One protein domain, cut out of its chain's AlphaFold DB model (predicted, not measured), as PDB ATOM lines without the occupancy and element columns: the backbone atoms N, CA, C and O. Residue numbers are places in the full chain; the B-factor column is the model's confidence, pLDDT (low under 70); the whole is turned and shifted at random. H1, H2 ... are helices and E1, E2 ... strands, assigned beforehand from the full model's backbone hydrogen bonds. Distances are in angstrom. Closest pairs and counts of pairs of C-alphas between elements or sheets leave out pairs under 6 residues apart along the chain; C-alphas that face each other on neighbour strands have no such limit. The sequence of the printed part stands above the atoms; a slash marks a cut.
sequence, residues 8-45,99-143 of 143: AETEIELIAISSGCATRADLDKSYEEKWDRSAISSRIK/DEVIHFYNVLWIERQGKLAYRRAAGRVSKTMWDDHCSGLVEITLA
ATOM      1  N   ALA A   8      31.490 -16.641  21.890       52.56
ATOM      2  CA  ALA A   8      30.586 -16.332  22.980       52.56
ATOM      3  C   ALA A   8      31.436 -16.094  24.228       52.56
ATOM      4  O   ALA A   8      31.670 -17.005  25.019       52.56
ATOM      5  N   GLU A   9      31.954 -14.879  24.365       56.66
ATOM      6  CA  GLU A   9      32.398 -14.368  25.649       56.66
ATOM      7  C   GLU A   9      31.162 -14.376  26.543       56.66
ATOM      8  O   GLU A   9      30.210 -13.619  26.362       56.66
ATOM      9  N   THR A  10      31.103 -15.377  27.413       59.00
ATOM     10  CA  THR A  10      30.015 -15.535  28.361       59.00
ATOM     11  C   THR A  10      30.157 -14.445  29.415       59.00
ATOM     12  O   THR A  10      30.945 -14.580  30.348       59.00
ATOM     13  N   GLU A  11      29.417 -13.355  29.246       71.44
ATOM     14  CA  GLU A  11      29.371 -12.266  30.213       71.44
ATOM     15  C   GLU A  11      28.480 -12.665  31.400       71.44
ATOM     16  O   GLU A  11      27.328 -13.087  31.234       71.44
ATOM     17  N   ILE A  12      29.039 -12.586  32.610       77.62
ATOM     18  CA  ILE A  12      28.301 -12.772  33.861       77.62
ATOM     19  C   ILE A  12      27.998 -11.387  34.423       77.62
ATOM     20  O   ILE A  12      28.903 -10.657  34.819       77.62
ATOM     21  N   GLU A  13      26.716 -11.059  34.502       82.56
ATOM     22  CA  GLU A  13      26.211  -9.845  35.131       82.56
ATOM     23  C   GLU A  13      25.899 -10.110  36.607       82.56
ATOM     24  O   GLU A  13      25.285 -11.122  36.965       82.56
ATOM     25  N   LEU A  14      26.280  -9.172  37.473       81.06
ATOM     26  CA  LEU A  14      25.852  -9.155  38.867       81.06
ATOM     27  C   LEU A  14      24.738  -8.129  39.041       81.06
ATOM     28  O   LEU A  14      24.871  -6.980  38.631       81.06
ATOM     29  N   ILE A  15      23.655  -8.533  39.699       86.56
ATOM     30  CA  ILE A  15      22.493  -7.674  39.942       86.56
ATOM     31  C   ILE A  15      22.181  -7.665  41.430       86.56
ATOM     32  O   ILE A  15      21.864  -8.711  41.998       86.56
ATOM     33  N   ALA A  16      22.205  -6.485  42.048       88.31
ATOM     34  CA  ALA A  16      21.712  -6.292  43.405       88.31
ATOM     35  C   ALA A  16      20.177  -6.330  43.428       88.31
ATOM     36  O   ALA A  16      19.518  -5.573  42.719       88.31
ATOM     37  N   ILE A  17      19.606  -7.209  44.252       89.00
ATOM     38  CA  ILE A  17      18.148  -7.390  44.372       89.00
ATOM     39  C   ILE A  17      17.583  -6.825  45.677       89.00
ATOM     40  O   ILE A  17      16.410  -6.470  45.745       89.00
ATOM     41  N   SER A  18      18.399  -6.746  46.727       90.06
ATOM     42  CA  SER A  18      18.038  -6.120  47.999       90.06
ATOM     43  C   SER A  18      19.286  -5.799  48.811       90.06
ATOM     44  O   SER A  18      20.332  -6.417  48.625       90.06
ATOM     45  N   SER A  19      19.184  -4.847  49.733       92.56
ATOM     46  CA  SER A  19      20.216  -4.582  50.737       92.56
ATOM     47  C   SER A  19      19.853  -5.228  52.071       92.56
ATOM     48  O   SER A  19      18.675  -5.301  52.422       92.56
ATOM     49  N   GLY A  20      20.857  -5.627  52.843       91.19
ATOM     50  CA  GLY A  20      20.699  -6.149  54.194       91.19
ATOM     51  C   GLY A  20      21.850  -5.747  55.109       91.19
ATOM     52  O   GLY A  20      22.862  -5.194  54.672       91.19
ATOM     53  N   CYS A  21      21.674  -6.024  56.396       93.81
ATOM     54  CA  CYS A  21      22.742  -5.971  57.379       93.81
ATOM     55  C   CYS A  21      22.564  -7.086  58.403       93.81
ATOM     56  O   CYS A  21      21.434  -7.449  58.736       93.81
ATOM     57  N   ALA A  22      23.672  -7.626  58.888       90.38
ATOM     58  CA  ALA A  22      23.688  -8.656  59.917       90.38
ATOM     59  C   ALA A  22      24.992  -8.555  60.705       90.38
ATOM     60  O   ALA A  22      25.972  -8.002  60.205       90.38
ATOM     61  N   THR A  23      25.005  -9.086  61.923       89.12
ATOM     62  CA  THR A  23      26.266  -9.240  62.650       89.12
ATOM     63  C   THR A  23      27.137 -10.293  61.967       89.12
ATOM     64  O   THR A  23      26.619 -11.197  61.299       89.12
ATOM     65  N   ARG A  24      28.460 -10.212  62.142       80.44
ATOM     66  CA  ARG A  24      29.389 -11.252  61.671       80.44
ATOM     67  C   ARG A  24      28.968 -12.638  62.166       80.44
ATOM     68  O   ARG A  24      28.876 -13.572  61.372       80.44
ATOM     69  N   ALA A  25      28.606 -12.739  63.446       84.19
ATOM     70  CA  ALA A  25      28.155 -13.990  64.046       84.19
ATOM     71  C   ALA A  25      26.867 -14.546  63.418       84.19
ATOM     72  O   ALA A  25      26.703 -15.764  63.333       84.19
ATOM     73  N   ASP A  26      25.943 -13.687  62.982       85.88
ATOM     74  CA  ASP A  26      24.718 -14.125  62.307       85.88
ATOM     75  C   ASP A  26      24.983 -14.594  60.874       85.88
ATOM     76  O   ASP A  26      24.364 -15.562  60.421       85.88
ATOM     77  N   LEU A  27      25.921 -13.950  60.169       80.50
ATOM     78  CA  LEU A  27      26.343 -14.372  58.831       80.50
ATOM     79  C   LEU A  27      26.982 -15.763  58.870       80.50
ATOM     80  O   LEU A  27      26.519 -16.657  58.158       80.50
ATOM     81  N   ASP A  28      27.917 -15.983  59.797       74.56
ATOM     82  CA  ASP A  28      28.615 -17.264  59.965       74.56
ATOM     83  C   ASP A  28      27.668 -18.417  60.354       74.56
ATOM     84  O   ASP A  28      27.899 -19.581  60.006       74.56
ATOM     85  N   LYS A  29      26.562 -18.113  61.046       76.19
ATOM     86  CA  LYS A  29      25.505 -19.086  61.378       76.19
ATOM     87  C   LYS A  29      24.558 -19.360  60.209       76.19
ATOM     88  O   LYS A  29      23.877 -20.391  60.211       76.19
ATOM     89  N   SER A  30      24.475 -18.466  59.222       66.50
ATOM     90  CA  SER A  30      23.546 -18.605  58.104       66.50
ATOM     91  C   SER A  30      24.012 -19.715  57.147       66.50
ATOM     92  O   SER A  30      25.012 -19.618  56.442       66.50
ATOM     93  N   TYR A  31      23.271 -20.825  57.139       44.28
ATOM     94  CA  TYR A  31      23.603 -22.077  56.440       44.28
ATOM     95  C   TYR A  31      23.807 -21.919  54.915       44.28
ATOM     96  O   TYR A  31      24.476 -22.746  54.298       44.28
ATOM     97  N   GLU A  32      23.274 -20.853  54.307       48.34
ATOM     98  CA  GLU A  32      23.409 -20.567  52.868       48.34
ATOM     99  C   GLU A  32      24.803 -20.058  52.460       48.34
ATOM    100  O   GLU A  32      25.139 -20.085  51.279       48.34
ATOM    101  N   GLU A  33      25.658 -19.661  53.407       48.12
ATOM    102  CA  GLU A  33      27.022 -19.198  53.107       48.12
ATOM    103  C   GLU A  33      28.033 -20.350  52.939       48.12
ATOM    104  O   GLU A  33      29.177 -20.153  52.532       48.12
ATOM    105  N   LYS A  34      27.589 -21.596  53.167       42.31
ATOM    106  CA  LYS A  34      28.322 -22.815  52.787       42.31
ATOM    107  C   LYS A  34      28.158 -23.175  51.309       42.31
ATOM    108  O   LYS A  34      28.540 -24.282  50.921       42.31
ATOM    109  N   TRP A  35      27.623 -22.279  50.471       37.84
ATOM    110  CA  TRP A  35      27.808 -22.379  49.023       37.84
ATOM    111  C   TRP A  35      29.280 -22.154  48.688       37.84
ATOM    112  O   TRP A  35      29.740 -21.055  48.411       37.84
ATOM    113  N   ASP A  36      30.000 -23.262  48.814       40.62
ATOM    114  CA  ASP A  36      31.272 -23.607  48.221       40.62
ATOM    115  C   ASP A  36      32.115 -22.396  47.792       40.62
ATOM    116  O   ASP A  36      32.194 -22.031  46.614       40.62
ATOM    117  N   ARG A  37      32.811 -21.807  48.775       38.53
ATOM    118  CA  ARG A  37      33.926 -20.874  48.540       38.53
ATOM    119  C   ARG A  37      34.926 -21.442  47.505       38.53
ATOM    120  O   ARG A  37      35.608 -20.659  46.850       38.53
ATOM    121  N   SER A  38      34.972 -22.768  47.289       34.31
ATOM    122  CA  SER A  38      35.769 -23.418  46.234       34.31
ATOM    123  C   SER A  38      35.085 -23.487  44.852       34.31
ATOM    124  O   SER A  38      35.769 -23.476  43.826       34.31
ATOM    125  N   ALA A  39      33.749 -23.483  44.767       33.59
ATOM    126  CA  ALA A  39      33.030 -23.462  43.485       33.59
ATOM    127  C   ALA A  39      33.075 -22.081  42.820       33.59
ATOM    128  O   ALA A  39      33.134 -21.991  41.592       33.59
ATOM    129  N   ILE A  40      33.084 -21.013  43.624       40.62
ATOM    130  CA  ILE A  40      33.267 -19.640  43.139       40.62
ATOM    131  C   ILE A  40      34.704 -19.455  42.629       40.62
ATOM    132  O   ILE A  40      34.893 -18.933  41.530       40.62
ATOM    133  N   SER A  41      35.707 -19.947  43.371       40.28
ATOM    134  CA  SER A  41      37.120 -19.765  43.002       40.28
ATOM    135  C   SER A  41      37.560 -20.589  41.786       40.28
ATOM    136  O   SER A  41      38.471 -20.181  41.070       40.28
ATOM    137  N   SER A  42      36.908 -21.724  41.508       35.38
ATOM    138  CA  SER A  42      37.301 -22.617  40.407       35.38
ATOM    139  C   SER A  42      36.597 -22.344  39.073       35.38
ATOM    140  O   SER A  42      37.104 -22.766  38.030       35.38
ATOM    141  N   ARG A  43      35.446 -21.651  39.065       34.97
ATOM    142  CA  ARG A  43      34.647 -21.430  37.839       34.97
ATOM    143  C   ARG A  43      34.589 -19.990  37.353       34.97
ATOM    144  O   ARG A  43      34.421 -19.792  36.152       34.97
ATOM    145  N   ILE A  44      34.759 -18.999  38.227       38.66
ATOM    146  CA  ILE A  44      34.804 -17.597  37.802       38.66
ATOM    147  C   ILE A  44      36.253 -17.239  37.495       38.66
ATOM    148  O   ILE A  44      37.017 -16.804  38.354       38.66
ATOM    149  N   LYS A  45      36.643 -17.440  36.234       32.91
ATOM    150  CA  LYS A  45      37.820 -16.770  35.688       32.91
ATOM    151  C   LYS A  45      37.433 -15.315  35.463       32.91
ATOM    152  O   LYS A  45      36.875 -14.988  34.422       32.91
ATOM    153  N   ASP A  99      29.989  -8.881  67.285       81.31
ATOM    154  CA  ASP A  99      28.962  -7.841  67.248       81.31
ATOM    155  C   ASP A  99      29.098  -6.831  66.089       81.31
ATOM    156  O   ASP A  99      28.260  -5.933  65.958       81.31
ATOM    157  N   GLU A 100      30.127  -6.928  65.238       85.50
ATOM    158  CA  GLU A 100      30.282  -6.018  64.100       85.50
ATOM    159  C   GLU A 100      29.142  -6.216  63.092       85.50
ATOM    160  O   GLU A 100      28.914  -7.317  62.580       85.50
ATOM    161  N   VAL A 101      28.422  -5.129  62.793       89.94
ATOM    162  CA  VAL A 101      27.320  -5.118  61.827       89.94
ATOM    163  C   VAL A 101      27.866  -4.891  60.421       89.94
ATOM    164  O   VAL A 101      28.336  -3.807  60.081       89.94
ATOM    165  N   ILE A 102      27.730  -5.905  59.574       89.06
ATOM    166  CA  ILE A 102      28.150  -5.877  58.176       89.06
ATOM    167  C   ILE A 102      26.955  -5.520  57.297       89.06
ATOM    168  O   ILE A 102      25.899  -6.152  57.371       89.06
ATOM    169  N   HIS A 103      27.140  -4.537  56.415       90.62
ATOM    170  CA  HIS A 103      26.170  -4.158  55.389       90.62
ATOM    171  C   HIS A 103      26.506  -4.818  54.049       90.62
ATOM    172  O   HIS A 103      27.652  -4.797  53.598       90.62
ATOM    173  N   PHE A 104      25.499  -5.365  53.377       89.12
ATOM    174  CA  PHE A 104      25.679  -6.083  52.117       89.12
ATOM    175  C   PHE A 104      24.494  -5.894  51.168       89.12
ATOM    176  O   PHE A 104      23.387  -5.544  51.583       89.12
ATOM    177  N   TYR A 105      24.715  -6.184  49.890       88.38
ATOM    178  CA  TYR A 105      23.649  -6.436  48.924       88.38
ATOM    179  C   TYR A 105      23.495  -7.937  48.710       88.38
ATOM    180  O   TYR A 105      24.486  -8.645  48.541       88.38
ATOM    181  N   ASN A 106      22.257  -8.428  48.684       88.25
ATOM    182  CA  ASN A 106      21.951  -9.723  48.095       88.25
ATOM    183  C   ASN A 106      22.004  -9.559  46.576       88.25
ATOM    184  O   ASN A 106      21.351  -8.668  46.025       88.25
ATOM    185  N   VAL A 107      22.779 -10.406  45.908       86.00
ATOM    186  CA  VAL A 107      23.039 -10.321  44.472       86.00
ATOM    187  C   VAL A 107      22.657 -11.610  43.755       86.00
ATOM    188  O   VAL A 107      22.756 -12.704  44.313       86.00
ATOM    189  N   LEU A 108      22.252 -11.481  42.494       86.75
ATOM    190  CA  LEU A 108      22.107 -12.584  41.549       86.75
ATOM    191  C   LEU A 108      23.230 -12.530  40.523       86.75
ATOM    192  O   LEU A 108      23.556 -11.458  40.018       86.75
ATOM    193  N   TRP A 109      23.782 -13.693  40.193       85.38
ATOM    194  CA  TRP A 109      24.713 -13.842  39.077       85.38
ATOM    195  C   TRP A 109      23.939 -14.372  37.886       85.38
ATOM    196  O   TRP A 109      23.412 -15.491  37.927       85.38
ATOM    197  N   ILE A 110      23.833 -13.550  36.856       85.38
ATOM    198  CA  ILE A 110      23.052 -13.825  35.662       85.38
ATOM    199  C   ILE A 110      24.002 -13.979  34.489       85.38
ATOM    200  O   ILE A 110      24.811 -13.107  34.205       85.38
ATOM    201  N   GLU A 111      23.873 -15.090  33.784       85.06
ATOM    202  CA  GLU A 111      24.495 -15.252  32.478       85.06
ATOM    203  C   GLU A 111      23.467 -14.923  31.401       85.06
ATOM    204  O   GLU A 111      22.361 -15.479  31.407       85.06
ATOM    205  N   ARG A 112      23.827 -14.050  30.460       80.56
ATOM    206  CA  ARG A 112      22.984 -13.766  29.298       80.56
ATOM    207  C   ARG A 112      23.437 -14.556  28.084       80.56
ATOM    208  O   ARG A 112      24.613 -14.601  27.747       80.56
ATOM    209  N   GLN A 113      22.468 -15.138  27.386       83.50
ATOM    210  CA  GLN A 113      22.670 -15.716  26.062       83.50
ATOM    211  C   GLN A 113      21.615 -15.136  25.121       83.50
ATOM    212  O   GLN A 113      20.444 -15.530  25.126       83.50
ATOM    213  N   GLY A 114      22.015 -14.134  24.337       81.62
ATOM    214  CA  GLY A 114      21.087 -13.365  23.509       81.62
ATOM    215  C   GLY A 114      20.020 -12.669  24.360       81.62
ATOM    216  O   GLY A 114      20.332 -11.800  25.165       81.62
ATOM    217  N   LYS A 115      18.746 -13.048  24.182       81.81
ATOM    218  CA  LYS A 115      17.603 -12.476  24.924       81.81
ATOM    219  C   LYS A 115      17.224 -13.256  26.187       81.81
ATOM    220  O   LYS A 115      16.280 -12.870  26.870       81.81
ATOM    221  N   LEU A 116      17.904 -14.365  26.473       82.25
ATOM    222  CA  LEU A 116      17.611 -15.215  27.624       82.25
ATOM    223  C   LEU A 116      18.596 -14.926  28.757       82.25
ATOM    224  O   LEU A 116      19.795 -14.783  28.522       82.25
ATOM    225  N   ALA A 117      18.075 -14.858  29.979       85.06
ATOM    226  CA  ALA A 117      18.843 -14.679  31.204       85.06
ATOM    227  C   ALA A 117      18.774 -15.960  32.046       85.06
ATOM    228  O   ALA A 117      17.687 -16.440  32.372       85.06
ATOM    229  N   TYR A 118      19.931 -16.505  32.411       83.75
ATOM    230  CA  TYR A 118      20.053 -17.712  33.219       83.75
ATOM    231  C   TYR A 118      20.625 -17.365  34.589       83.75
ATOM    232  O   TYR A 118      21.746 -16.871  34.696       83.75
ATOM    233  N   ARG A 119      19.884 -17.676  35.659       88.12
ATOM    234  CA  ARG A 119      20.409 -17.560  37.023       88.12
ATOM    235  C   ARG A 119      21.485 -18.617  37.250       88.12
ATOM    236  O   ARG A 119      21.182 -19.810  37.266       88.12
ATOM    237  N   ARG A 120      22.723 -18.174  37.458       86.06
ATOM    238  CA  ARG A 120      23.872 -19.036  37.757       86.06
ATOM    239  C   ARG A 120      24.104 -19.200  39.250       86.06
ATOM    240  O   ARG A 120      24.397 -20.309  39.683       86.06
ATOM    241  N   ALA A 121      23.927 -18.133  40.024       85.69
ATOM    242  CA  ALA A 121      24.061 -18.164  41.476       85.69
ATOM    243  C   ALA A 121      23.274 -17.029  42.147       85.69
ATOM    244  O   ALA A 121      22.728 -16.145  41.482       85.69
ATOM    245  N   ALA A 122      23.237 -17.076  43.474       85.50
ATOM    246  CA  ALA A 122      22.801 -15.996  44.345       85.50
ATOM    247  C   ALA A 122      23.776 -15.910  45.526       85.50
ATOM    248  O   ALA A 122      24.328 -16.933  45.934       85.50
ATOM    249  N   GLY A 123      24.001 -14.715  46.061       86.88
ATOM    250  CA  GLY A 123      24.938 -14.521  47.164       86.88
ATOM    251  C   GLY A 123      24.856 -13.130  47.768       86.88
ATOM    252  O   GLY A 123      23.897 -12.396  47.536       86.88
ATOM    253  N   ARG A 124      25.876 -12.769  48.547       86.31
ATOM    254  CA  ARG A 124      26.010 -11.450  49.174       86.31
ATOM    255  C   ARG A 124      27.315 -10.802  48.743       86.31
ATOM    256  O   ARG A 124      28.322 -11.489  48.600       86.31
ATOM    257  N   VAL A 125      27.297  -9.489  48.562       83.12
ATOM    258  CA  VAL A 125      28.497  -8.678  48.320       83.12
ATOM    259  C   VAL A 125      28.510  -7.540  49.326       83.12
ATOM    260  O   VAL A 125      27.467  -6.937  49.583       83.12
ATOM    261  N   SER A 126      29.678  -7.263  49.913       84.19
ATOM    262  CA  SER A 126      29.860  -6.125  50.820       84.19
ATOM    263  C   SER A 126      29.377  -4.842  50.153       84.19
ATOM    264  O   SER A 126      29.727  -4.569  49.005       84.19
ATOM    265  N   LYS A 127      28.580  -4.053  50.879       85.19
ATOM    266  CA  LYS A 127      28.029  -2.803  50.356       85.19
ATOM    267  C   LYS A 127      29.141  -1.833  49.949       85.19
ATOM    268  O   LYS A 127      29.052  -1.252  48.879       85.19
ATOM    269  N   THR A 128      30.207  -1.744  50.743       80.44
ATOM    270  CA  THR A 128      31.370  -0.895  50.447       80.44
ATOM    271  C   THR A 128      32.045  -1.308  49.141       80.44
ATOM    272  O   THR A 128      32.174  -0.490  48.242       80.44
ATOM    273  N   MET A 129      32.384  -2.597  48.981       78.44
ATOM    274  CA  MET A 129      33.001  -3.079  47.735       78.44
ATOM    275  C   MET A 129      32.084  -2.877  46.526       78.44
ATOM    276  O   MET A 129      32.548  -2.541  45.443       78.44
ATOM    277  N   TRP A 130      30.780  -3.101  46.696       83.38
ATOM    278  CA  TRP A 130      29.820  -2.882  45.624       83.38
ATOM    279  C   TRP A 130      29.771  -1.412  45.210       83.38
ATOM    280  O   TRP A 130      29.917  -1.112  44.032       83.38
ATOM    281  N   ASP A 131      29.599  -0.499  46.164       82.75
ATOM    282  CA  ASP A 131      29.470   0.932  45.887       82.75
ATOM    283  C   ASP A 131      30.779   1.516  45.296       82.75
ATOM    284  O   ASP A 131      30.722   2.410  44.451       82.75
ATOM    285  N   ASP A 132      31.945   0.967  45.663       79.69
ATOM    286  CA  ASP A 132      33.256   1.387  45.142       79.69
ATOM    287  C   ASP A 132      33.523   0.918  43.697       79.69
ATOM    288  O   ASP A 132      34.221   1.596  42.936       79.69
ATOM    289  N   HIS A 133      32.991  -0.244  43.302       72.75
ATOM    290  CA  HIS A 133      33.331  -0.895  42.028       72.75
ATOM    291  C   HIS A 133      32.186  -0.936  41.009       72.75
ATOM    292  O   HIS A 133      32.435  -1.022  39.804       72.75
ATOM    293  N   CYS A 134      30.933  -0.853  41.451       72.19
ATOM    294  CA  CYS A 134      29.756  -0.937  40.596       72.19
ATOM    295  C   CYS A 134      29.127   0.451  40.424       72.19
ATOM    296  O   CYS A 134      28.240   0.854  41.169       72.19
ATOM    297  N   SER A 135      29.561   1.180  39.394       60.19
ATOM    298  CA  SER A 135      29.042   2.521  39.067       60.19
ATOM    299  C   SER A 135      27.808   2.523  38.147       60.19
ATOM    300  O   SER A 135      27.251   3.584  37.870       60.19
ATOM    301  N   GLY A 136      27.354   1.355  37.680       57.53
ATOM    302  CA  GLY A 136      26.207   1.219  36.779       57.53
ATOM    303  C   GLY A 136      25.037   0.485  37.427       57.53
ATOM    304  O   GLY A 136      25.110  -0.720  37.655       57.53
ATOM    305  N   LEU A 137      23.936   1.195  37.689       47.50
ATOM    306  CA  LEU A 137      22.639   0.570  37.960       47.50
ATOM    307  C   LEU A 137      22.154  -0.134  36.687       47.50
ATOM    308  O   LEU A 137      21.997   0.507  35.650       47.50
ATOM    309  N   VAL A 138      21.883  -1.436  36.774       47.00
ATOM    310  CA  VAL A 138      21.229  -2.191  35.699       47.00
ATOM    311  C   VAL A 138      19.769  -2.397  36.086       47.00
ATOM    312  O   VAL A 138      19.454  -3.143  37.013       47.00
ATOM    313  N   GLU A 139      18.871  -1.702  35.394       39.69
ATOM    314  CA  GLU A 139      17.428  -1.877  35.544       39.69
ATOM    315  C   GLU A 139      16.991  -3.200  34.894       39.69
ATOM    316  O   GLU A 139      17.281  -3.457  33.724       39.69
ATOM    317  N   ILE A 140      16.283  -4.052  35.643       38.72
ATOM    318  CA  ILE A 140      15.687  -5.284  35.110       38.72
ATOM    319  C   ILE A 140      14.179  -5.127  35.063       38.72
ATOM    320  O   ILE A 140      13.506  -5.148  36.092       38.72
ATOM    321  N   THR A 141      13.639  -5.050  33.855       29.42
ATOM    322  CA  THR A 141      12.202  -5.178  33.620       29.42
ATOM    323  C   THR A 141      11.861  -6.658  33.443       29.42
ATOM    324  O   THR A 141      12.334  -7.300  32.504       29.42
ATOM    325  N   LEU A 142      11.053  -7.216  34.346       30.53
ATOM    326  CA  LEU A 142      10.417  -8.517  34.135       30.53
ATOM    327  C   LEU A 142       9.116  -8.278  33.359       30.53
ATOM    328  O   LEU A 142       8.264  -7.520  33.823       30.53
ATOM    329  N   ALA A 143       9.019  -8.866  32.166       34.78
ATOM    330  CA  ALA A 143       7.839  -8.820  31.301       34.78
ATOM    331  C   ALA A 143       6.856  -9.950  31.626       34.78
ATOM    332  O   ALA A 143       7.333 -11.054  31.982       34.78
TER     333      ALA A 143
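Overview. This is residues 8 to 45 and 99 to 143 of the 143 residues of an uncharacterized protein of Pyrenochaeta sp. DS3sAY3a (UniProt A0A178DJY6). A long, strongly twisted ribbon of three antiparallel strands makes the core, with the short helix H4 over it. At the end of E1 the short helix H1 only grazes the sheet, and from there H2 and H3 fold back along the ribbon's length without packing on it. The printed part has 83 residues with four named helices and three named strands, in the order E1 H1 H2 H3 E2 E3 H4. The sheet's order is E1 E2 E3 and the class is mixed, helices and strands. The whole is elongated, 45 by 27 by 25 A, and only just loose, close to compact, with a radius of gyration of the C-alphas of 14.2 A.

Arrangement. E1, residues 12 to 23, is an edge strand and bends by 72 degrees at residue 18. Its antiparallel neighbour is the inner strand E2, residues 101 to 113, at 162 degrees between directions; N 13 and O 110 are 2.8 A apart, within hydrogen-bond range. E2 and E3, residues 116 to 126, form a hairpin at 163 degrees, with N 107 and O 123 2.8 A apart, also within hydrogen-bond range. E3, the other edge strand, bends by 64 degrees at residue 123. H1, residues 24 to 29, only grazes the sheet; its closest C-alphas to E2 are those of Arg 24 and Val 101, 6.5 A apart. H2, residues 31 to 34, is close to H1 but not clearly touching, with the C-alphas of Leu 27 and Glu 33 closest at 7.5 A. H2 is not on the sheet, but only just, with 4 pairs of C-alphas within 10 A. H3, residues 37 to 43, is not on the sheet; it is apart from E3, and it and H2 meet only through their link. H4, residues 127 to 133, is on the sheet at a height of 7.4 A, over E3 and slantwise to the strands, at 47 degrees to E3 on the local plane. Its closest C-alphas to E2 are those of Lys 127 and Phe 104, 4.4 A apart. In H1 and H4 every O i to N i+4 pair is within hydrogen-bond range, in H3 2 of 3 are, and H2 is too short for such a pair.

Along the chain. E1 begins at C-alpha 12, (28.301, -12.772, 33.861), and is 29.1 A long. E2, the longest strand, measures 37.6 A and E3 27.8 A. H3 is 10.7 A long and H4 10.1 A, ending at C-alpha 133, (33.331, -0.895, 42.028).

Size, cuts and confidence. The C-alphas farthest apart are those of Ala 8 and Asp 99, 45.1 A. Residues 46 to 98 are not printed, and C-alphas 45 and 99 are 34.0 A apart across this cut. Of the links that are printed whole, each is tight. The mean pLDDT of the printed part is 70.4, with residues 8 to 10, 30 to 45 and 135 to 143 under 70.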